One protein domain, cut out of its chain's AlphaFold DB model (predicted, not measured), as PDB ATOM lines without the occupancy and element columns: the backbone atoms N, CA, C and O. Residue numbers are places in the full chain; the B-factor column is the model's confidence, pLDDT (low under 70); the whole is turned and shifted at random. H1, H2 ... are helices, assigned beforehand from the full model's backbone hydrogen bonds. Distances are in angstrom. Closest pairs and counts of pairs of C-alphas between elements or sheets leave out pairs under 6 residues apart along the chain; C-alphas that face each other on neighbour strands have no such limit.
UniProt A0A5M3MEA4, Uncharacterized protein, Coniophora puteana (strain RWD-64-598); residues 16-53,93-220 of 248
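What this domain is: This is residues 16 to 53 and 93 to 220 of the 248 residues of an uncharacterized protein of Coniophora puteana (strain RWD-64-598) (UniProt A0A5M3MEA4). What shape is this? Four long helices make a loose rod: H2, H3 and H4 fold back and forth lengthwise, and H1 runs along their open side, touching none. What is printed? 166 residues, 152 of them in four named helices, in order H1 to H4, with no named strand; the class is all helix, the radius of gyration of the C-alphas 20.7 A, the spans 70 by 32 by 21 A.

Where its parts are: Where is H2? Residues 93 to 135, 63.5 A, from C-alpha 93 at (-51.505, 28.386, 4.492). And the others? H3 is residues 141 to 172, with a kink of 28 degrees near 152; H4 is 178 to 216, ending at (-0.808, 12.480, -30.422); H1 is 16 to 53.

How they stand to each other: What touches? Hairpin H2 and H3 touch, through residues 119 to 133 of H2 alone, closest C-alphas Gln 133 and Val 142, 7.0 A. Hairpin H3 and H4 touch, closest C-alphas Thr 163 and Phe 191, 6.2 A. And H1? It is near H2, and close but not clearly touching H4: C-alphas of Ser 27 and Thr 196, the closest, are 7.7 A apart. Which O i to N i+4 pairs are within hydrogen-bond range? Every one in H1, 37 of 39 in H2, 27 of 28 in H3, 31 of 35 in H4.

The domain as a whole: Any cut? Residues 54 to 92 are not printed; C-alphas 53 and 93 are 68.8 A apart. Where is confidence low? 31 residues are under 70, among them 17 to 28.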
ATOM      1  N   TYR A  16     -40.481  16.391  -5.379       70.19
ATOM      2  CA  TYR A  16     -39.902  17.082  -6.526       70.19
ATOM      3  C   TYR A  16     -38.818  18.085  -6.111       70.19
ATOM      4  O   TYR A  16     -37.699  18.035  -6.623       70.19
ATOM      5  N   ALA A  17     -39.103  18.955  -5.137       67.38
ATOM      6  CA  ALA A  17     -38.131  19.923  -4.629       67.38
ATOM      7  C   ALA A  17     -36.888  19.233  -4.045       67.38
ATOM      8  O   ALA A  17     -35.757  19.660  -4.289       67.38
ATOM      9  N   GLN A  18     -37.085  18.132  -3.320       69.56
ATOM     10  CA  GLN A  18     -36.006  17.331  -2.763       69.56
ATOM     11  C   GLN A  18     -35.160  16.665  -3.860       69.56
ATOM     12  O   GLN A  18     -33.931  16.707  -3.794       69.56
ATOM     13  N   ALA A  19     -35.790  16.110  -4.899       66.50
ATOM     14  CA  ALA A  19     -35.091  15.542  -6.048       66.50
ATOM     15  C   ALA A  19     -34.261  16.602  -6.795       66.50
ATOM     16  O   ALA A  19     -33.097  16.354  -7.123       66.50
ATOM     17  N   CYS A  20     -34.811  17.802  -7.004       66.31
ATOM     18  CA  CYS A  20     -34.085  18.926  -7.598       66.31
ATOM     19  C   CYS A  20     -32.880  19.339  -6.747       66.31
ATOM     20  O   CYS A  20     -31.782  19.504  -7.281       66.31
ATOM     21  N   ALA A  21     -33.058  19.455  -5.429       67.44
ATOM     22  CA  ALA A  21     -31.981  19.823  -4.519       67.44
ATOM     23  C   ALA A  21     -30.851  18.789  -4.515       67.44
ATOM     24  O   ALA A  21     -29.683  19.155  -4.658       67.44
ATOM     25  N   TYR A  22     -31.176  17.496  -4.431       68.50
ATOM     26  CA  TYR A  22     -30.165  16.440  -4.489       68.50
ATOM     27  C   TYR A  22     -29.448  16.390  -5.833       68.50
ATOM     28  O   TYR A  22     -28.231  16.225  -5.860       68.50
ATOM     29  N   THR A  23     -30.167  16.583  -6.938       67.56
ATOM     30  CA  THR A  23     -29.563  16.608  -8.275       67.56
ATOM     31  C   THR A  23     -28.589  17.776  -8.419       67.56
ATOM     32  O   THR A  23     -27.502  17.599  -8.968       67.56
ATOM     33  N   LEU A  24     -28.935  18.950  -7.883       69.19
ATOM     34  CA  LEU A  24     -28.078  20.134  -7.898       69.19
ATOM     35  C   LEU A  24     -26.831  19.956  -7.026       69.19
ATOM     36  O   LEU A  24     -25.723  20.268  -7.459       69.19
ATOM     37  N   VAL A  25     -26.984  19.419  -5.815       67.88
ATOM     38  CA  VAL A  25     -25.838  19.121  -4.944       67.88
ATOM     39  C   VAL A  25     -24.934  18.081  -5.603       67.88
ATOM     40  O   VAL A  25     -23.725  18.284  -5.674       67.88
ATOM     41  N   PHE A  26     -25.503  17.003  -6.142       69.88
ATOM     42  CA  PHE A  26     -24.745  15.950  -6.807       69.88
ATOM     43  C   PHE A  26     -23.986  16.474  -8.032       69.88
ATOM     44  O   PHE A  26     -22.792  16.215  -8.164       69.88
ATOM     45  N   SER A  27     -24.638  17.252  -8.901       67.69
ATOM     46  CA  SER A  27     -23.985  17.829 -10.078       67.69
ATOM     47  C   SER A  27     -22.866  18.794  -9.687       67.69
ATOM     48  O   SER A  27     -21.773  18.712 -10.246       67.69
ATOM     49  N   THR A  28     -23.087  19.626  -8.666       68.19
ATOM     50  CA  THR A  28     -22.070  20.541  -8.134       68.19
ATOM     51  C   THR A  28     -20.875  19.770  -7.588       68.19
ATOM     52  O   THR A  28     -19.738  20.082  -7.931       68.19
ATOM     53  N   VAL A  29     -21.110  18.725  -6.786       70.50
ATOM     54  CA  VAL A  29     -20.045  17.876  -6.239       70.50
ATOM     55  C   VAL A  29     -19.255  17.212  -7.362       70.50
ATOM     56  O   VAL A  29     -18.032  17.244  -7.322       70.50
ATOM     57  N   VAL A  30     -19.917  16.670  -8.387       70.31
ATOM     58  CA  VAL A  30     -19.240  16.042  -9.533       70.31
ATOM     59  C   VAL A  30     -18.393  17.055 -10.306       70.31
ATOM     60  O   VAL A  30     -17.248  16.752 -10.635       70.31
ATOM     61  N   VAL A  31     -18.911  18.259 -10.567       70.62
ATOM     62  CA  VAL A  31     -18.175  19.317 -11.278       70.62
ATOM     63  C   VAL A  31     -16.979  19.805 -10.468       70.62
ATOM     64  O   VAL A  31     -15.878  19.908 -11.006       70.62
ATOM     65  N   VAL A  32     -17.169  20.076  -9.174       71.75
ATOM     66  CA  VAL A  32     -16.082  20.490  -8.278       71.75
ATOM     67  C   VAL A  32     -15.037  19.385  -8.176       71.75
ATOM     68  O   VAL A  32     -13.848  19.668  -8.267       71.75
ATOM     69  N   TYR A  33     -15.459  18.130  -8.042       70.94
ATOM     70  CA  TYR A  33     -14.556  16.989  -7.950       70.94
ATOM     71  C   TYR A  33     -13.732  16.794  -9.229       70.94
ATOM     72  O   TYR A  33     -12.513  16.655  -9.152       70.94
ATOM     73  N   ASP A  34     -14.359  16.848 -10.409       74.44
ATOM     74  CA  ASP A  34     -13.648  16.763 -11.694       74.44
ATOM     75  C   ASP A  34     -12.682  17.944 -11.877       74.44
ATOM     76  O   ASP A  34     -11.549  17.766 -12.327       74.44
ATOM     77  N   TYR A  35     -13.082  19.146 -11.447       71.31
ATOM     78  CA  TYR A  35     -12.222  20.326 -11.474       71.31
ATOM     79  C   TYR A  35     -11.010  20.191 -10.543       71.31
ATOM     80  O   TYR A  35      -9.887  20.474 -10.959       71.31
ATOM     81  N   VAL A  36     -11.213  19.716  -9.311       72.88
ATOM     82  CA  VAL A  36     -10.134  19.457  -8.344       72.88
ATOM     83  C   VAL A  36      -9.180  18.389  -8.877       72.88
ATOM     84  O   VAL A  36      -7.971  18.589  -8.822       72.88
ATOM     85  N   LEU A  37      -9.694  17.307  -9.470       71.69
ATOM     86  CA  LEU A  37      -8.862  16.288 -10.117       71.69
ATOM     87  C   LEU A  37      -8.052  16.854 -11.288       71.69
ATOM     88  O   LEU A  37      -6.903  16.466 -11.497       71.69
ATOM     89  N   HIS A  38      -8.633  17.765 -12.069       77.44
ATOM     90  CA  HIS A  38      -7.910  18.406 -13.159       77.44
ATOM     91  C   HIS A  38      -6.806  19.332 -12.641       77.44
ATOM     92  O   HIS A  38      -5.694  19.302 -13.167       77.44
ATOM     93  N   LEU A  39      -7.092  20.108 -11.591       70.62
ATOM     94  CA  LEU A  39      -6.105  20.955 -10.925       70.62
ATOM     95  C   LEU A  39      -4.958  20.130 -10.350       70.62
ATOM     96  O   LEU A  39      -3.807  20.491 -10.565       70.62
ATOM     97  N   ASP A  40      -5.250  19.015  -9.683       76.50
ATOM     98  CA  ASP A  40      -4.231  18.127  -9.119       76.50
ATOM     99  C   ASP A  40      -3.253  17.641 -10.201       76.50
ATOM    100  O   ASP A  40      -2.037  17.769 -10.065       76.50
ATOM    101  N   GLN A  41      -3.777  17.233 -11.363       75.25
ATOM    102  CA  GLN A  41      -2.948  16.854 -12.510       75.25
ATOM    103  C   GLN A  41      -2.103  18.012 -13.057       75.25
ATOM    104  O   GLN A  41      -0.979  17.797 -13.515       75.25
ATOM    105  N   GLU A  42      -2.626  19.239 -13.066       76.81
ATOM    106  CA  GLU A  42      -1.867  20.415 -13.500       76.81
ATOM    107  C   GLU A  42      -0.774  20.789 -12.497       76.81
ATOM    108  O   GLU A  42       0.356  21.070 -12.910       76.81
ATOM    109  N   VAL A  43      -1.072  20.736 -11.195       76.62
ATOM    110  CA  VAL A  43      -0.102  20.972 -10.123       76.62
ATOM    111  C   VAL A  43       0.995  19.919 -10.166       76.62
ATOM    112  O   VAL A  43       2.167  20.284 -10.130       76.62
ATOM    113  N   GLU A  44       0.658  18.642 -10.329       83.69
ATOM    114  CA  GLU A  44       1.642  17.564 -10.430       83.69
ATOM    115  C   GLU A  44       2.563  17.762 -11.642       83.69
ATOM    116  O   GLU A  44       3.781  17.618 -11.530       83.69
ATOM    117  N   ARG A  45       2.023  18.154 -12.803       78.62
ATOM    118  CA  ARG A  45       2.837  18.456 -13.995       78.62
ATOM    119  C   ARG A  45       3.731  19.672 -13.781       78.62
ATOM    120  O   ARG A  45       4.906  19.632 -14.144       78.62
ATOM    121  N   ALA A  46       3.198  20.743 -13.197       76.56
ATOM    122  CA  ALA A  46       3.962  21.947 -12.892       76.56
ATOM    123  C   ALA A  46       5.069  21.661 -11.868       76.56
ATOM    124  O   ALA A  46       6.191  22.148 -12.021       76.56
ATOM    125  N   LEU A  47       4.778  20.835 -10.861       79.00
ATOM    126  CA  LEU A  47       5.737  20.385  -9.865       79.00
ATOM    127  C   LEU A  47       6.806  19.506 -10.507       79.00
ATOM    128  O   LEU A  47       7.976  19.796 -10.314       79.00
ATOM    129  N   LYS A  48       6.445  18.509 -11.324       79.06
ATOM    130  CA  LYS A  48       7.403  17.663 -12.060       79.06
ATOM    131  C   LYS A  48       8.310  18.482 -12.970       79.06
ATOM    132  O   LYS A  48       9.509  18.238 -12.979       79.06
ATOM    133  N   LEU A  49       7.784  19.484 -13.676       80.00
ATOM    134  CA  LEU A  49       8.596  20.402 -14.484       80.00
ATOM    135  C   LEU A  49       9.566  21.210 -13.619       80.00
ATOM    136  O   LEU A  49      10.746  21.306 -13.948       80.00
ATOM    137  N   LYS A  50       9.092  21.753 -12.490       81.88
ATOM    138  CA  LYS A  50       9.958  22.441 -11.525       81.88
ATOM    139  C   LYS A  50      11.000  21.502 -10.927       81.88
ATOM    140  O   LYS A  50      12.134  21.924 -10.776       81.88
ATOM    141  N   LEU A  51      10.642  20.255 -10.629       77.38
ATOM    142  CA  LEU A  51      11.539  19.245 -10.078       77.38
ATOM    143  C   LEU A  51      12.540  18.737 -11.114       77.38
ATOM    144  O   LEU A  51      13.651  18.413 -10.743       77.38
ATOM    145  N   GLN A  52      12.198  18.676 -12.399       79.44
ATOM    146  CA  GLN A  52      13.161  18.376 -13.461       79.44
ATOM    147  C   GLN A  52      14.145  19.532 -13.649       79.44
ATOM    148  O   GLN A  52      15.343  19.300 -13.784       79.44
ATOM    149  N   LEU A  53      13.663  20.779 -13.577       78.12
ATOM    150  CA  LEU A  53      14.531  21.959 -13.566       78.12
ATOM    151  C   LEU A  53      15.425  22.003 -12.315       78.12
ATOM    152  O   LEU A  53      16.600  22.340 -12.407       78.12
ATOM    153  N   ASP A  93     -51.644  27.854   5.857       63.97
ATOM    154  CA  ASP A  93     -51.505  28.386   4.492       63.97
ATOM    155  C   ASP A  93     -50.664  29.666   4.406       63.97
ATOM    156  O   ASP A  93     -49.843  29.808   3.501       63.97
ATOM    157  N   LEU A  94     -50.791  30.585   5.371       71.31
ATOM    158  CA  LEU A  94     -50.116  31.884   5.272       71.31
ATOM    159  C   LEU A  94     -48.610  31.792   5.565       71.31
ATOM    160  O   LEU A  94     -47.795  32.403   4.872       71.31
ATOM    161  N   ALA A  95     -48.230  31.001   6.571       71.19
ATOM    162  CA  ALA A  95     -46.828  30.801   6.929       71.19
ATOM    163  C   ALA A  95     -46.066  30.027   5.840       71.19
ATOM    164  O   ALA A  95     -44.912  30.337   5.555       71.19
ATOM    165  N   THR A  96     -46.721  29.061   5.189       68.69
ATOM    166  CA  THR A  96     -46.109  28.274   4.109       68.69
ATOM    167  C   THR A  96     -45.814  29.151   2.892       68.69
ATOM    168  O   THR A  96     -44.701  29.113   2.371       68.69
ATOM    169  N   TYR A  97     -46.752  30.021   2.503       71.00
ATOM    170  CA  TYR A  97     -46.535  30.983   1.418       71.00
ATOM    171  C   TYR A  97     -45.360  31.928   1.692       71.00
ATOM    172  O   TYR A  97     -44.544  32.166   0.802       71.00
ATOM    173  N   GLN A  98     -45.230  32.431   2.925       75.44
ATOM    174  CA  GLN A  98     -44.101  33.287   3.301       75.44
ATOM    175  C   GLN A  98     -42.759  32.550   3.263       75.44
ATOM    176  O   GLN A  98     -41.765  33.118   2.812       75.44
ATOM    177  N   ILE A  99     -42.718  31.288   3.702       75.50
ATOM    178  CA  ILE A  99     -41.493  30.478   3.671       75.50
ATOM    179  C   ILE A  99     -41.055  30.222   2.225       75.50
ATOM    180  O   ILE A  99     -39.879  30.402   1.915       75.50
ATOM    181  N   ILE A 100     -41.985  29.867   1.332       74.00
ATOM    182  CA  ILE A 100     -41.676  29.668  -0.092       74.00
ATOM    183  C   ILE A 100     -41.111  30.963  -0.688       74.00
ATOM    184  O   ILE A 100     -40.041  30.942  -1.291       74.00
ATOM    185  N   TYR A 101     -41.756  32.105  -0.434       74.06
ATOM    186  CA  TYR A 101     -41.285  33.410  -0.914       74.06
ATOM    187  C   TYR A 101     -39.894  33.799  -0.400       74.06
ATOM    188  O   TYR A 101     -39.165  34.500  -1.098       74.06
ATOM    189  N   LEU A 102     -39.513  33.352   0.798       76.00
ATOM    190  CA  LEU A 102     -38.194  33.625   1.367       76.00
ATOM    191  C   LEU A 102     -37.105  32.714   0.777       76.00
ATOM    192  O   LEU A 102     -35.971  33.150   0.591       76.00
ATOM    193  N   ILE A 103     -37.437  31.456   0.474       75.31
ATOM    194  CA  ILE A 103     -36.475  30.462  -0.027       75.31
ATOM    195  C   ILE A 103     -36.195  30.657  -1.522       75.31
ATOM    196  O   ILE A 103     -35.043  30.541  -1.945       75.31
ATOM    197  N   THR A 104     -37.211  30.999  -2.317       75.44
ATOM    198  CA  THR A 104     -37.081  31.191  -3.770       75.44
ATOM    199  C   THR A 104     -35.940  32.134  -4.182       75.44
ATOM    200  O   THR A 104     -35.118  31.718  -5.002       75.44
ATOM    201  N   PRO A 105     -35.791  33.361  -3.636       70.50
ATOM    202  CA  PRO A 105     -34.712  34.259  -4.051       70.50
ATOM    203  C   PRO A 105     -33.323  33.727  -3.677       70.50
ATOM    204  O   PRO A 105     -32.375  33.921  -4.436       70.50
ATOM    205  N   VAL A 106     -33.194  33.021  -2.547       73.00
ATOM    206  CA  VAL A 106     -31.925  32.400  -2.133       73.00
ATOM    207  C   VAL A 106     -31.545  31.285  -3.102       73.00
ATOM    208  O   VAL A 106     -30.400  31.222  -3.549       73.00
ATOM    209  N   TRP A 107     -32.507  30.443  -3.482       75.62
ATOM    210  CA  TRP A 107     -32.292  29.365  -4.447       75.62
ATOM    211  C   TRP A 107     -31.894  29.900  -5.826       75.62
ATOM    212  O   TRP A 107     -30.915  29.435  -6.413       75.62
ATOM    213  N   CYS A 108     -32.580  30.940  -6.308       70.00
ATOM    214  CA  CYS A 108     -32.205  31.643  -7.535       70.00
ATOM    215  C   CYS A 108     -30.803  32.256  -7.439       70.00
ATOM    216  O   CYS A 108     -30.024  32.142  -8.381       70.00
ATOM    217  N   GLY A 109     -30.456  32.870  -6.306       68.31
ATOM    218  CA  GLY A 109     -29.133  33.445  -6.077       68.31
ATOM    219  C   GLY A 109     -28.015  32.403  -6.151       68.31
ATOM    220  O   GLY A 109     -27.000  32.647  -6.800       68.31
ATOM    221  N   ILE A 110     -28.216  31.226  -5.551       75.31
ATOM    222  CA  ILE A 110     -27.258  30.111  -5.618       75.31
ATOM    223  C   ILE A 110     -27.116  29.606  -7.059       75.31
ATOM    224  O   ILE A 110     -25.992  29.428  -7.525       75.31
ATOM    225  N   GLY A 111     -28.229  29.422  -7.777       74.12
ATOM    226  CA  GLY A 111     -28.210  29.013  -9.186       74.12
ATOM    227  C   GLY A 111     -27.462  30.007 -10.078       74.12
ATOM    228  O   GLY A 111     -26.574  29.617 -10.828       74.12
ATOM    229  N   LEU A 112     -27.736  31.307  -9.931       70.19
ATOM    230  CA  LEU A 112     -27.034  32.363 -10.667       70.19
ATOM    231  C   LEU A 112     -25.547  32.432 -10.315       70.19
ATOM    232  O   LEU A 112     -24.717  32.625 -11.200       70.19
ATOM    233  N   ALA A 113     -25.195  32.276  -9.038       75.00
ATOM    234  CA  ALA A 113     -23.802  32.245  -8.609       75.00
ATOM    235  C   ALA A 113     -23.057  31.043  -9.211       75.00
ATOM    236  O   ALA A 113     -21.920  31.189  -9.657       75.00
ATOM    237  N   TYR A 114     -23.708  29.878  -9.268       74.88
ATOM    238  CA  TYR A 114     -23.179  28.681  -9.914       74.88
ATOM    239  C   TYR A 114     -22.977  28.892 -11.421       74.88
ATOM    240  O   TYR A 114     -21.879  28.661 -11.931       74.88
ATOM    241  N   ASP A 115     -23.983  29.418 -12.120       70.69
ATOM    242  CA  ASP A 115     -23.896  29.717 -13.552       70.69
ATOM    243  C   ASP A 115     -22.796  30.747 -13.849       70.69
ATOM    244  O   ASP A 115     -22.011  30.579 -14.786       70.69
ATOM    245  N   LEU A 116     -22.672  31.785 -13.014       75.12
ATOM    246  CA  LEU A 116     -21.606  32.780 -13.109       75.12
ATOM    247  C   LEU A 116     -20.226  32.153 -12.874       75.12
ATOM    248  O   LEU A 116     -19.274  32.483 -13.581       75.12
ATOM    249  N   ALA A 117     -20.096  31.234 -11.916       76.00
ATOM    250  CA  ALA A 117     -18.846  30.524 -11.670       76.00
ATOM    251  C   ALA A 117     -18.445  29.660 -12.876       76.00
ATOM    252  O   ALA A 117     -17.293  29.715 -13.311       76.00
ATOM    253  N   LEU A 118     -19.389  28.924 -13.473       71.12
ATOM    254  CA  LEU A 118     -19.151  28.141 -14.690       71.12
ATOM    255  C   LEU A 118     -18.777  29.022 -15.886       71.12
ATOM    256  O   LEU A 118     -17.871  28.683 -16.650       71.12
ATOM    257  N   LEU A 119     -19.429  30.174 -16.024       71.06
ATOM    258  CA  LEU A 119     -19.113  31.194 -17.020       71.06
ATOM    259  C   LEU A 119     -17.679  31.701 -16.847       71.06
ATOM    260  O   LEU A 119     -16.917  31.729 -17.816       71.06
ATOM    261  N   LEU A 120     -17.289  32.059 -15.623       78.38
ATOM    262  CA  LEU A 120     -15.942  32.535 -15.313       78.38
ATOM    263  C   LEU A 120     -14.887  31.451 -15.556       78.38
ATOM    264  O   LEU A 120     -13.847  31.746 -16.139       78.38
ATOM    265  N   LEU A 121     -15.164  30.196 -15.190       75.31
ATOM    266  CA  LEU A 121     -14.307  29.042 -15.482       75.31
ATOM    267  C   LEU A 121     -14.146  28.822 -16.991       75.31
ATOM    268  O   LEU A 121     -13.032  28.613 -17.477       75.31
ATOM    269  N   GLY A 122     -15.243  28.917 -17.745       73.25
ATOM    270  CA  GLY A 122     -15.240  28.848 -19.203       73.25
ATOM    271  C   GLY A 122     -14.392  29.958 -19.828       73.25
ATOM    272  O   GLY A 122     -13.511  29.673 -20.642       73.25
ATOM    273  N   LEU A 123     -14.593  31.210 -19.406       76.44
ATOM    274  CA  LEU A 123     -13.807  32.364 -19.858       76.44
ATOM    275  C   LEU A 123     -12.328  32.229 -19.496       76.44
ATOM    276  O   LEU A 123     -11.467  32.434 -20.350       76.44
ATOM    277  N   TYR A 124     -12.025  31.847 -18.256       80.75
ATOM    278  CA  TYR A 124     -10.661  31.609 -17.800       80.75
ATOM    279  C   TYR A 124      -9.965  30.579 -18.691       80.75
ATOM    280  O   TYR A 124      -8.851  30.815 -19.162       80.75
ATOM    281  N   ARG A 125     -10.648  29.473 -19.009       74.19
ATOM    282  CA  ARG A 125     -10.124  28.428 -19.893       74.19
ATOM    283  C   ARG A 125      -9.855  28.946 -21.304       74.19
ATOM    284  O   ARG A 125      -8.807  28.629 -21.867       74.19
ATOM    285  N   VAL A 126     -10.756  29.760 -21.858       73.44
ATOM    286  CA  VAL A 126     -10.575  30.413 -23.167       73.44
ATOM    287  C   VAL A 126      -9.326  31.298 -23.154       73.44
ATOM    288  O   VAL A 126      -8.467  31.174 -24.029       73.44
ATOM    289  N   VAL A 127      -9.187  32.157 -22.143       79.75
ATOM    290  CA  VAL A 127      -8.051  33.079 -22.000       79.75
ATOM    291  C   VAL A 127      -6.738  32.316 -21.823       79.75
ATOM    292  O   VAL A 127      -5.742  32.643 -22.471       79.75
ATOM    293  N   TRP A 128      -6.729  31.273 -20.993       79.19
ATOM    294  CA  TRP A 128      -5.560  30.422 -20.782       79.19
ATOM    295  C   TRP A 128      -5.110  29.741 -22.077       79.19
ATOM    296  O   TRP A 128      -3.932  29.792 -22.434       79.19
ATOM    297  N   GLN A 129      -6.049  29.171 -22.833       73.56
ATOM    298  CA  GLN A 129      -5.756  28.549 -24.124       73.56
ATOM    299  C   GLN A 129      -5.192  29.546 -25.139       73.56
ATOM    300  O   GLN A 129      -4.228  29.228 -25.836       73.56
ATOM    301  N   LEU A 130      -5.744  30.761 -25.199       75.38
ATOM    302  CA  LEU A 130      -5.212  31.834 -26.043       75.38
ATOM    303  C   LEU A 130      -3.778  32.205 -25.646       75.38
ATOM    304  O   LEU A 130      -2.922  32.392 -26.514       75.38
ATOM    305  N   LYS A 131      -3.494  32.276 -24.341       83.31
ATOM    306  CA  LYS A 131      -2.154  32.575 -23.820       83.31
ATOM    307  C   LYS A 131      -1.143  31.496 -24.206       83.31
ATOM    308  O   LYS A 131      -0.033  31.835 -24.609       83.31
ATOM    309  N   GLU A 132      -1.519  30.224 -24.117       77.94
ATOM    310  CA  GLU A 132      -0.619  29.115 -24.445       77.94
ATOM    311  C   GLU A 132      -0.370  29.001 -25.956       77.94
ATOM    312  O   GLU A 132       0.766  28.815 -26.388       77.94
ATOM    313  N   GLN A 133      -1.394  29.246 -26.778       73.12
ATOM    314  CA  GLN A 133      -1.250  29.336 -28.236       73.12
ATOM    315  C   GLN A 133      -0.319  30.479 -28.656       73.12
ATOM    316  O   GLN A 133       0.503  30.303 -29.555       73.12
ATOM    317  N   LYS A 134      -0.389  31.633 -27.977       79.44
ATOM    318  CA  LYS A 134       0.510  32.764 -28.244       79.44
ATOM    319  C   LYS A 134       1.983  32.383 -28.054       79.44
ATOM    320  O   LYS A 134       2.822  32.861 -28.810       79.44
ATOM    321  N   LYS A 135       2.303  31.512 -27.088       80.75
ATOM    322  CA  LYS A 135       3.680  31.037 -26.867       80.75
ATOM    323  C   LYS A 135       4.170  30.096 -27.967       80.75
ATOM    324  O   LYS A 135       5.360  30.074 -28.247       80.75
ATOM    325  N   GLN A 136       3.273  29.332 -28.589       75.62
ATOM    326  CA  GLN A 136       3.634  28.320 -29.587       75.62
ATOM    327  C   GLN A 136       3.837  28.883 -31.004       75.62
ATOM    328  O   GLN A 136       4.146  28.119 -31.912       75.62
ATOM    329  N   GLY A 137       3.653  30.191 -31.231       74.06
ATOM    330  CA  GLY A 137       3.932  30.848 -32.520       74.06
ATOM    331  C   GLY A 137       3.083  30.367 -33.709       74.06
ATOM    332  O   GLY A 137       3.242  30.863 -34.823       74.06
ATOM    333  N   SER A 138       2.160  29.425 -33.496       59.16
ATOM    334  CA  SER A 138       1.334  28.827 -34.542       59.16
ATOM    335  C   SER A 138       0.155  29.736 -34.878       59.16
ATOM    336  O   SER A 138      -0.938  29.650 -34.318       59.16
ATOM    337  N   LEU A 139       0.387  30.622 -35.843       61.53
ATOM    338  CA  LEU A 139      -0.588  31.579 -36.373       61.53
ATOM    339  C   LEU A 139      -1.818  30.895 -37.020       61.53
ATOM    340  O   LEU A 139      -2.854  31.531 -37.199       61.53
ATOM    341  N   LEU A 140      -1.748  29.587 -37.308       53.97
ATOM    342  CA  LEU A 140      -2.860  28.796 -37.856       53.97
ATOM    343  C   LEU A 140      -3.771  28.136 -36.793       53.97
ATOM    344  O   LEU A 140      -4.867  27.692 -37.139       53.97
ATOM    345  N   GLY A 141      -3.387  28.084 -35.512       62.12
ATOM    346  CA  GLY A 141      -4.110  27.308 -34.487       62.12
ATOM    347  C   GLY A 141      -5.316  28.003 -33.836       62.12
ATOM    348  O   GLY A 141      -6.274  27.343 -33.426       62.12
ATOM    349  N   VAL A 142      -5.317  29.341 -33.776       65.88
ATOM    350  CA  VAL A 142      -6.292  30.116 -32.980       65.88
ATOM    351  C   VAL A 142      -7.701  30.066 -33.574       65.88
ATOM    352  O   VAL A 142      -8.670  29.913 -32.838       65.88
ATOM    353  N   LYS A 143      -7.838  30.122 -34.905       72.69
ATOM    354  CA  LYS A 143      -9.150  30.068 -35.581       72.69
ATOM    355  C   LYS A 143      -9.841  28.715 -35.400       72.69
ATOM    356  O   LYS A 143     -11.048  28.671 -35.182       72.69
ATOM    357  N   GLY A 144      -9.084  27.620 -35.479       73.25
ATOM    358  CA  GLY A 144      -9.614  26.267 -35.294       73.25
ATOM    359  C   GLY A 144     -10.020  26.002 -33.846       73.25
ATOM    360  O   GLY A 144     -11.103  25.476 -33.597       73.25
ATOM    361  N   LEU A 145      -9.188  26.433 -32.893       65.19
ATOM    362  CA  LEU A 145      -9.478  26.289 -31.470       65.19
ATOM    363  C   LEU A 145     -10.658  27.164 -31.049       65.19
ATOM    364  O   LEU A 145     -11.582  26.663 -30.420       65.19
ATOM    365  N   LEU A 146     -10.674  28.436 -31.464       67.19
ATOM    366  CA  LEU A 146     -11.783  29.344 -31.197       67.19
ATOM    367  C   LEU A 146     -13.076  28.788 -31.779       67.19
ATOM    368  O   LEU A 146     -14.078  28.842 -31.087       67.19
ATOM    369  N   ARG A 147     -13.061  28.194 -32.981       75.88
ATOM    370  CA  ARG A 147     -14.238  27.561 -33.598       75.88
ATOM    371  C   ARG A 147     -14.757  26.373 -32.791       75.88
ATOM    372  O   ARG A 147     -15.953  26.294 -32.567       75.88
ATOM    373  N   ILE A 148     -13.890  25.474 -32.329       67.56
ATOM    374  CA  ILE A 148     -14.311  24.311 -31.524       67.56
ATOM    375  C   ILE A 148     -14.810  24.764 -30.145       67.56
ATOM    376  O   ILE A 148     -15.825  24.279 -29.646       67.56
ATOM    377  N   LEU A 149     -14.117  25.731 -29.546       64.62
ATOM    378  CA  LEU A 149     -14.434  26.256 -28.227       64.62
ATOM    379  C   LEU A 149     -15.738  27.061 -28.246       64.62
ATOM    380  O   LEU A 149     -16.618  26.790 -27.435       64.62
ATOM    381  N   THR A 150     -15.914  27.964 -29.216       66.12
ATOM    382  CA  THR A 150     -17.189  28.668 -29.428       66.12
ATOM    383  C   THR A 150     -18.296  27.692 -29.781       66.12
ATOM    384  O   THR A 150     -19.352  27.768 -29.176       66.12
ATOM    385  N   GLN A 151     -18.079  26.718 -30.666       74.56
ATOM    386  CA  GLN A 151     -19.156  25.819 -31.081       74.56
ATOM    387  C   GLN A 151     -19.691  24.944 -29.936       74.56
ATOM    388  O   GLN A 151     -20.882  24.647 -29.913       74.56
ATOM    389  N   HIS A 152     -18.853  24.538 -28.980       70.81
ATOM    390  CA  HIS A 152     -19.297  23.677 -27.876       70.81
ATOM    391  C   HIS A 152     -19.696  24.462 -26.626       70.81
ATOM    392  O   HIS A 152     -20.709  24.145 -26.007       70.81
ATOM    393  N   HIS A 153     -18.961  25.520 -26.277       71.44
ATOM    394  CA  HIS A 153     -19.259  26.293 -25.072       71.44
ATOM    395  C   HIS A 153     -20.392  27.297 -25.311       71.44
ATOM    396  O   HIS A 153     -21.175  27.515 -24.397       71.44
ATOM    397  N   MET A 154     -20.559  27.847 -26.525       72.50
ATOM    398  CA  MET A 154     -21.710  28.717 -26.823       72.50
ATOM    399  C   MET A 154     -23.020  27.943 -26.836       72.50
ATOM    400  O   MET A 154     -24.022  28.492 -26.406       72.50
ATOM    401  N   ALA A 155     -23.032  26.683 -27.285       75.81
ATOM    402  CA  ALA A 155     -24.243  25.866 -27.232       75.81
ATOM    403  C   ALA A 155     -24.691  25.632 -25.780       75.81
ATOM    404  O   ALA A 155     -25.873  25.772 -25.476       75.81
ATOM    405  N   TYR A 156     -23.739  25.364 -24.876       76.56
ATOM    406  CA  TYR A 156     -24.001  25.294 -23.436       76.56
ATOM    407  C   TYR A 156     -24.537  26.598 -22.885       76.56
ATOM    408  O   TYR A 156     -25.593  26.629 -22.259       76.56
ATOM    409  N   PHE A 157     -23.840  27.680 -23.189       73.81
ATOM    410  CA  PHE A 157     -24.205  28.993 -22.709       73.81
ATOM    411  C   PHE A 157     -25.586  29.431 -23.186       73.81
ATOM    412  O   PHE A 157     -26.371  29.969 -22.415       73.81
ATOM    413  N   LEU A 158     -25.894  29.166 -24.455       79.25
ATOM    414  CA  LEU A 158     -27.180  29.467 -25.056       79.25
ATOM    415  C   LEU A 158     -28.286  28.621 -24.423       79.25
ATOM    416  O   LEU A 158     -29.346  29.155 -24.130       79.25
ATOM    417  N   ALA A 159     -28.041  27.335 -24.163       81.44
ATOM    418  CA  ALA A 159     -29.019  26.464 -23.515       81.44
ATOM    419  C   ALA A 159     -29.301  26.888 -22.062       81.44
ATOM    420  O   ALA A 159     -30.464  26.956 -21.661       81.44
ATOM    421  N   VAL A 160     -28.265  27.244 -21.294       77.75
ATOM    422  CA  VAL A 160     -28.414  27.809 -19.941       77.75
ATOM    423  C   VAL A 160     -29.179  29.131 -19.998       77.75
ATOM    424  O   VAL A 160     -30.156  29.305 -19.277       77.75
ATOM    425  N   LEU A 161     -28.806  30.032 -20.910       77.69
ATOM    426  CA  LEU A 161     -29.458  31.332 -21.072       77.69
ATOM    427  C   LEU A 161     -30.937  31.195 -21.458       77.69
ATOM    428  O   LEU A 161     -31.773  31.896 -20.898       77.69
ATOM    429  N   VAL A 162     -31.277  30.266 -22.355       83.50
ATOM    430  CA  VAL A 162     -32.671  29.947 -22.706       83.50
ATOM    431  C   VAL A 162     -33.427  29.400 -21.497       83.50
ATOM    432  O   VAL A 162     -34.554  29.818 -21.252       83.50
ATOM    433  N   THR A 163     -32.811  28.519 -20.706       83.31
ATOM    434  CA  THR A 163     -33.434  27.954 -19.497       83.31
ATOM    435  C   THR A 163     -33.718  29.042 -18.456       83.31
ATOM    436  O   THR A 163     -34.816  29.095 -17.901       83.31
ATOM    437  N   GLN A 164     -32.770  29.961 -18.242       80.25
ATOM    438  CA  GLN A 164     -32.934  31.105 -17.340       80.25
ATOM    439  C   GLN A 164     -33.979  32.106 -17.852       80.25
ATOM    440  O   GLN A 164     -34.772  32.637 -17.071       80.25
ATOM    441  N   LEU A 165     -34.029  32.339 -19.168       80.56
ATOM    442  CA  LEU A 165     -35.042  33.191 -19.785       80.56
ATOM    443  C   LEU A 165     -36.443  32.588 -19.618       80.56
ATOM    444  O   LEU A 165     -37.350  33.298 -19.200       80.56
ATOM    445  N   LEU A 166     -36.609  31.286 -19.877       83.31
ATOM    446  CA  LEU A 166     -37.876  30.572 -19.683       83.31
ATOM    447  C   LEU A 166     -38.360  30.682 -18.236       83.31
ATOM    448  O   LEU A 166     -39.521  31.010 -18.011       83.31
ATOM    449  N   TRP A 167     -37.466  30.487 -17.264       82.56
ATOM    450  CA  TRP A 167     -37.786  30.657 -15.846       82.56
ATOM    451  C   TRP A 167     -38.204  32.092 -15.498       82.56
ATOM    452  O   TRP A 167     -39.195  32.318 -14.803       82.56
ATOM    453  N   THR A 168     -37.463  33.082 -15.999       78.19
ATOM    454  CA  THR A 168     -37.752  34.505 -15.756       78.19
ATOM    455  C   THR A 168     -39.102  34.901 -16.346       78.19
ATOM    456  O   THR A 168     -39.858  35.640 -15.722       78.19
ATOM    457  N   VAL A 169     -39.426  34.391 -17.532       81.50
ATOM    458  CA  VAL A 169     -40.722  34.615 -18.175       81.50
ATOM    459  C   VAL A 169     -41.838  33.931 -17.383       81.50
ATOM    460  O   VAL A 169     -42.823  34.590 -17.072       81.50
ATOM    461  N   ALA A 170     -41.658  32.670 -16.975       82.06
ATOM    462  CA  ALA A 170     -42.638  31.935 -16.168       82.06
ATOM    463  C   ALA A 170     -42.982  32.649 -14.853       82.06
ATOM    464  O   ALA A 170     -44.132  32.676 -14.433       82.06
ATOM    465  N   SER A 171     -41.971  33.229 -14.200       76.94
ATOM    466  CA  SER A 171     -42.110  33.842 -12.876       76.94
ATOM    467  C   SER A 171     -42.642  35.276 -12.894       76.94
ATOM    468  O   SER A 171     -43.210  35.711 -11.896       76.94
ATOM    469  N   ASN A 172     -42.472  36.015 -13.998       77.75
ATOM    470  CA  ASN A 172     -42.859  37.431 -14.084       77.75
ATOM    471  C   ASN A 172     -44.058  37.704 -15.002       77.75
ATOM    472  O   ASN A 172     -44.532  38.839 -15.052       77.75
ATOM    473  N   ALA A 173     -44.542  36.715 -15.753       82.94
ATOM    474  CA  ALA A 173     -45.665  36.916 -16.655       82.94
ATOM    475  C   ALA A 173     -46.991  36.997 -15.884       82.94
ATOM    476  O   ALA A 173     -47.604  35.984 -15.561       82.94
ATOM    477  N   THR A 174     -47.454  38.217 -15.615       84.88
ATOM    478  CA  THR A 174     -48.767  38.465 -14.996       84.88
ATOM    479  C   THR A 174     -49.933  38.232 -15.954       84.88
ATOM    480  O   THR A 174     -51.044  37.972 -15.502       84.88
ATOM    481  N   ASP A 175     -49.673  38.296 -17.262       89.31
ATOM    482  CA  ASP A 175     -50.710  38.337 -18.302       89.31
ATOM    483  C   ASP A 175     -50.795  37.036 -19.121       89.31
ATOM    484  O   ASP A 175     -51.506  36.974 -20.124       89.31
ATOM    485  N   MET A 176     -50.065  35.987 -18.724       89.88
ATOM    486  CA  MET A 176     -50.096  34.704 -19.425       89.88
ATOM    487  C   MET A 176     -51.368  33.920 -19.130       89.88
ATOM    488  O   MET A 176     -51.874  33.869 -18.008       89.88
ATOM    489  N   THR A 177     -51.868  33.239 -20.154       93.25
ATOM    490  CA  THR A 177     -52.955  32.279 -19.991       93.25
ATOM    491  C   THR A 177     -52.486  31.063 -19.179       93.25
ATOM    492  O   THR A 177     -51.300  30.717 -19.144       93.25
ATOM    493  N   LEU A 178     -53.430  30.364 -18.539       87.06
ATOM    494  CA  LEU A 178     -53.137  29.150 -17.761       87.06
ATOM    495  C   LEU A 178     -52.408  28.087 -18.605       87.06
ATOM    496  O   LEU A 178     -51.485  27.434 -18.121       87.06
ATOM    497  N   ALA A 179     -52.801  27.943 -19.875       88.88
ATOM    498  CA  ALA A 179     -52.184  27.001 -20.804       88.88
ATOM    499  C   ALA A 179     -50.726  27.368 -21.129       88.88
ATOM    500  O   ALA A 179     -49.869  26.489 -21.148       88.88
ATOM    501  N   GLU A 180     -50.419  28.652 -21.338       89.19
ATOM    502  CA  GLU A 180     -49.045  29.114 -21.589       89.19
ATOM    503  C   GLU A 180     -48.145  28.876 -20.377       89.19
ATOM    504  O   GLU A 180     -47.037  28.360 -20.525       89.19
ATOM    505  N   THR A 181     -48.653  29.167 -19.177       82.56
ATOM    506  CA  THR A 181     -47.920  28.945 -17.923       82.56
ATOM    507  C   THR A 181     -47.574  27.466 -17.751       82.56
ATOM    508  O   THR A 181     -46.412  27.129 -17.536       82.56
ATOM    509  N   GLN A 182     -48.542  26.565 -17.960       82.50
ATOM    510  CA  GLN A 182     -48.309  25.117 -17.891       82.50
ATOM    511  C   GLN A 182     -47.293  24.624 -18.926       82.50
ATOM    512  O   GLN A 182     -46.460  23.773 -18.620       82.50
ATOM    513  N   ILE A 183     -47.340  25.146 -20.155       89.38
ATOM    514  CA  ILE A 183     -46.379  24.778 -21.199       89.38
ATOM    515  C   ILE A 183     -44.960  25.167 -20.769       89.38
ATOM    516  O   ILE A 183     -44.044  24.349 -20.877       89.38
ATOM    517  N   ILE A 184     -44.771  26.381 -20.246       86.62
ATOM    518  CA  ILE A 184     -43.456  26.858 -19.802       86.62
ATOM    519  C   ILE A 184     -42.964  26.063 -18.586       86.62
ATOM    520  O   ILE A 184     -41.804  25.637 -18.572       86.62
ATOM    521  N   GLU A 185     -43.835  25.793 -17.612       80.38
ATOM    522  CA  GLU A 185     -43.521  24.957 -16.447       80.38
ATOM    523  C   GLU A 185     -43.092  23.539 -16.842       80.38
ATOM    524  O   GLU A 185     -42.209  22.973 -16.204       80.38
ATOM    525  N   MET A 186     -43.653  22.974 -17.916       81.88
ATOM    526  CA  MET A 186     -43.267  21.656 -18.438       81.88
ATOM    527  C   MET A 186     -41.968  21.691 -19.256       81.88
ATOM    528  O   MET A 186     -41.186  20.739 -19.225       81.88
ATOM    529  N   LEU A 187     -41.705  22.777 -19.987       84.56
ATOM    530  CA  LEU A 187     -40.485  22.944 -20.788       84.56
ATOM    531  C   LEU A 187     -39.246  23.156 -19.916       84.56
ATOM    532  O   LEU A 187     -38.185  22.607 -20.220       84.56
ATOM    533  N   TYR A 188     -39.372  23.916 -18.828       83.31
ATOM    534  CA  TYR A 188     -38.267  24.212 -17.919       83.31
ATOM    535  C   TYR A 188     -37.501  22.964 -17.429       83.31
ATOM    536  O   TYR A 188     -36.287  22.901 -17.649       83.31
ATOM    537  N   PRO A 189     -38.135  21.935 -16.827       77.69
ATOM    538  CA  PRO A 189     -37.425  20.754 -16.345       77.69
ATOM    539  C   PRO A 189     -36.813  19.934 -17.481       77.69
ATOM    540  O   PRO A 189     -35.744  19.354 -17.290       77.69
ATOM    541  N   VAL A 190     -37.430  19.907 -18.667       81.38
ATOM    542  CA  VAL A 190     -36.874  19.221 -19.845       81.38
ATOM    543  C   VAL A 190     -35.569  19.885 -20.274       81.38
ATOM    544  O   VAL A 190     -34.556  19.201 -20.431       81.38
ATOM    545  N   PHE A 191     -35.562  21.212 -20.407       82.06
ATOM    546  CA  PHE A 191     -34.354  21.961 -20.755       82.06
ATOM    547  C   PHE A 191     -33.285  21.860 -19.675       82.06
ATOM    548  O   PHE A 191     -32.129  21.587 -19.994       82.06
ATOM    549  N   ASN A 192     -33.665  21.990 -18.406       80.00
ATOM    550  CA  ASN A 192     -32.736  21.862 -17.292       80.00
ATOM    551  C   ASN A 192     -32.075  20.470 -17.276       80.00
ATOM    552  O   ASN A 192     -30.852  20.358 -17.226       80.00
ATOM    553  N   THR A 193     -32.871  19.410 -17.450       76.06
ATOM    554  CA  THR A 193     -32.371  18.028 -17.547       76.06
ATOM    555  C   THR A 193     -31.472  17.844 -18.766       76.06
ATOM    556  O   THR A 193     -30.422  17.211 -18.677       76.06
ATOM    557  N   MET A 194     -31.830  18.413 -19.919       78.19
ATOM    558  CA  MET A 194     -30.999  18.353 -21.123       78.19
ATOM    559  C   MET A 194     -29.644  19.043 -20.903       78.19
ATOM    560  O   MET A 194     -28.606  18.488 -21.271       78.19
ATOM    561  N   VAL A 195     -29.632  20.214 -20.263       79.06
ATOM    562  CA  VAL A 195     -28.407  20.953 -19.925       79.06
ATOM    563  C   VAL A 195     -27.516  20.126 -18.995       79.06
ATOM    564  O   VAL A 195     -26.320  19.990 -19.263       79.06
ATOM    565  N   THR A 196     -28.073  19.506 -17.954       72.50
ATOM    566  CA  THR A 196     -27.286  18.704 -17.005       72.50
ATOM    567  C   THR A 196     -26.824  17.368 -17.588       72.50
ATOM    568  O   THR A 196     -25.664  16.996 -17.428       72.50
ATOM    569  N   CYS A 197     -27.705  16.644 -18.282       71.75
ATOM    570  CA  CYS A 197     -27.461  15.266 -18.714       71.75
ATOM    571  C   CYS A 197     -26.717  15.170 -20.044       71.75
ATOM    572  O   CYS A 197     -25.912  14.259 -20.223       71.75
ATOM    573  N   VAL A 198     -26.983  16.070 -20.993       74.19
ATOM    574  CA  VAL A 198     -26.360  16.008 -22.322       74.19
ATOM    575  C   VAL A 198     -25.111  16.869 -22.352       74.19
ATOM    576  O   VAL A 198     -24.053  16.405 -22.778       74.19
ATOM    577  N   LEU A 199     -25.198  18.111 -21.878       69.31
ATOM    578  CA  LEU A 199     -24.098  19.046 -22.076       69.31
ATOM    579  C   LEU A 199     -22.977  18.897 -21.046       69.31
ATOM    580  O   LEU A 199     -21.821  19.074 -21.425       69.31
ATOM    581  N   GLY A 200     -23.274  18.494 -19.805       70.81
ATOM    582  CA  GLY A 200     -22.251  18.211 -18.791       70.81
ATOM    583  C   GLY A 200     -21.231  17.156 -19.255       70.81
ATOM    584  O   GLY A 200     -20.050  17.476 -19.426       70.81
ATOM    585  N   PRO A 201     -21.663  15.915 -19.557       71.44
ATOM    586  CA  PRO A 201     -20.775  14.867 -20.066       71.44
ATOM    587  C   PRO A 201     -20.086  15.238 -21.384       71.44
ATOM    588  O   PRO A 201     -18.930  14.874 -21.610       71.44
ATOM    589  N   TRP A 202     -20.766  15.984 -22.256       73.25
ATOM    590  CA  TRP A 202     -20.199  16.387 -23.540       73.25
ATOM    591  C   TRP A 202     -19.045  17.383 -23.391       73.25
ATOM    592  O   TRP A 202     -18.046  17.273 -24.105       73.25
ATOM    593  N   LEU A 203     -19.117  18.294 -22.417       70.06
ATOM    594  CA  LEU A 203     -18.042  19.237 -22.098       70.06
ATOM    595  C   LEU A 203     -16.794  18.491 -21.594       70.06
ATOM    596  O   LEU A 203     -15.683  18.740 -22.073       70.06
ATOM    597  N   ILE A 204     -16.987  17.489 -20.728       72.88
ATOM    598  CA  ILE A 204     -15.919  16.605 -20.228       72.88
ATOM    599  C   ILE A 204     -15.258  15.840 -21.385       72.88
ATOM    600  O   ILE A 204     -14.027  15.791 -21.503       72.88
ATOM    601  N   LEU A 205     -16.057  15.265 -22.289       74.50
ATOM    602  CA  LEU A 205     -15.546  14.560 -23.467       74.50
ATOM    603  C   LEU A 205     -14.814  15.502 -24.431       74.50
ATOM    604  O   LEU A 205     -13.763  15.133 -24.965       74.50
ATOM    605  N   GLY A 206     -15.312  16.726 -24.613       75.06
ATOM    606  CA  GLY A 206     -14.672  17.764 -25.419       75.06
ATOM    607  C   GLY A 206     -13.255  18.062 -24.930       75.06
ATOM    608  O   GLY A 206     -12.303  18.012 -25.717       75.06
ATOM    609  N   VAL A 207     -13.091  18.249 -23.620       68.81
ATOM    610  CA  VAL A 207     -11.790  18.466 -22.969       68.81
ATOM    611  C   VAL A 207     -10.855  17.272 -23.159       68.81
ATOM    612  O   VAL A 207      -9.711  17.439 -23.590       68.81
ATOM    613  N   ARG A 208     -11.343  16.052 -22.901       77.50
ATOM    614  CA  ARG A 208     -10.547  14.824 -23.066       77.50
ATOM    615  C   ARG A 208     -10.091  14.620 -24.508       77.50
ATOM    616  O   ARG A 208      -8.955  14.202 -24.742       77.50
ATOM    617  N   SER A 209     -10.945  14.934 -25.479       75.88
ATOM    618  CA  SER A 209     -10.614  14.803 -26.900       75.88
ATOM    619  C   SER A 209      -9.506  15.771 -27.327       75.88
ATOM    620  O   SER A 209      -8.596  15.375 -28.059       75.88
ATOM    621  N   ALA A 210      -9.531  17.011 -26.826       70.25
ATOM    622  CA  ALA A 210      -8.494  18.003 -27.086       70.25
ATOM    623  C   ALA A 210      -7.152  17.570 -26.480       70.25
ATOM    624  O   ALA A 210      -6.123  17.627 -27.156       70.25
ATOM    625  N   HIS A 211      -7.173  17.041 -25.252       73.19
ATOM    626  CA  HIS A 211      -5.978  16.520 -24.593       73.19
ATOM    627  C   HIS A 211      -5.370  15.324 -25.345       73.19
ATOM    628  O   HIS A 211      -4.165  15.295 -25.593       73.19
ATOM    629  N   ARG A 212      -6.199  14.375 -25.808       76.12
ATOM    630  CA  ARG A 212      -5.744  13.258 -26.661       76.12
ATOM    631  C   ARG A 212      -5.094  13.735 -27.957       76.12
ATOM    632  O   ARG A 212      -4.087  13.171 -28.374       76.12
ATOM    633  N   LYS A 213      -5.650  14.767 -28.599       75.31
ATOM    634  CA  LYS A 213      -5.062  15.333 -29.823       75.31
ATOM    635  C   LYS A 213      -3.689  15.950 -29.557       75.31
ATOM    636  O   LYS A 213      -2.785  15.704 -30.346       75.31
ATOM    637  N   GLN A 214      -3.512  16.667 -28.445       68.44
ATOM    638  CA  GLN A 214      -2.201  17.196 -28.047       68.44
ATOM    639  C   GLN A 214      -1.174  16.086 -27.797       68.44
ATOM    640  O   GLN A 214      -0.059  16.176 -28.301       68.44
ATOM    641  N   LEU A 215      -1.554  15.019 -27.087       72.44
ATOM    642  CA  LEU A 215      -0.664  13.876 -26.845       72.44
ATOM    643  C   LEU A 215      -0.216  13.205 -28.151       72.44
ATOM    644  O   LEU A 215       0.945  12.838 -28.296       72.44
ATOM    645  N   ASN A 216      -1.115  13.098 -29.131       76.75
ATOM    646  CA  ASN A 216      -0.808  12.480 -30.422       76.75
ATOM    647  C   ASN A 216       0.036  13.366 -31.355       76.75
ATOM    648  O   ASN A 216       0.601  12.849 -32.318       76.75
ATOM    649  N   GLN A 217       0.092  14.678 -31.110       70.69
ATOM    650  CA  GLN A 217       0.798  15.650 -31.951       70.69
ATOM    651  C   GLN A 217       2.250  15.905 -31.533       70.69
ATOM    652  O   GLN A 217       2.922  16.646 -32.239       70.69
ATOM    653  N   SER A 218       2.753  15.312 -30.443       63.81
ATOM    654  CA  SER A 218       4.180  15.374 -30.093       63.81
ATOM    655  C   SER A 218       4.946  14.254 -30.820       63.81
ATOM    656  O   SER A 218       4.866  13.097 -30.390       63.81
ATOM    657  N   PRO A 219       5.646  14.543 -31.939       64.88
ATOM    658  CA  PRO A 219       6.384  13.529 -32.698       64.88
ATOM    659  C   PRO A 219       7.534  12.912 -31.891       64.88
ATOM    660  O   PRO A 219       7.823  11.731 -32.081       64.88
ATOM    661  N   ASP A 220       8.110  13.661 -30.945       64.19
ATOM    662  CA  ASP A 220       9.248  13.209 -30.137       64.19
ATOM    663  C   ASP A 220       8.823  12.313 -28.963       64.19
ATOM    664  O   ASP A 220       9.511  11.356 -28.627       64.19
TER     665      ASP A 220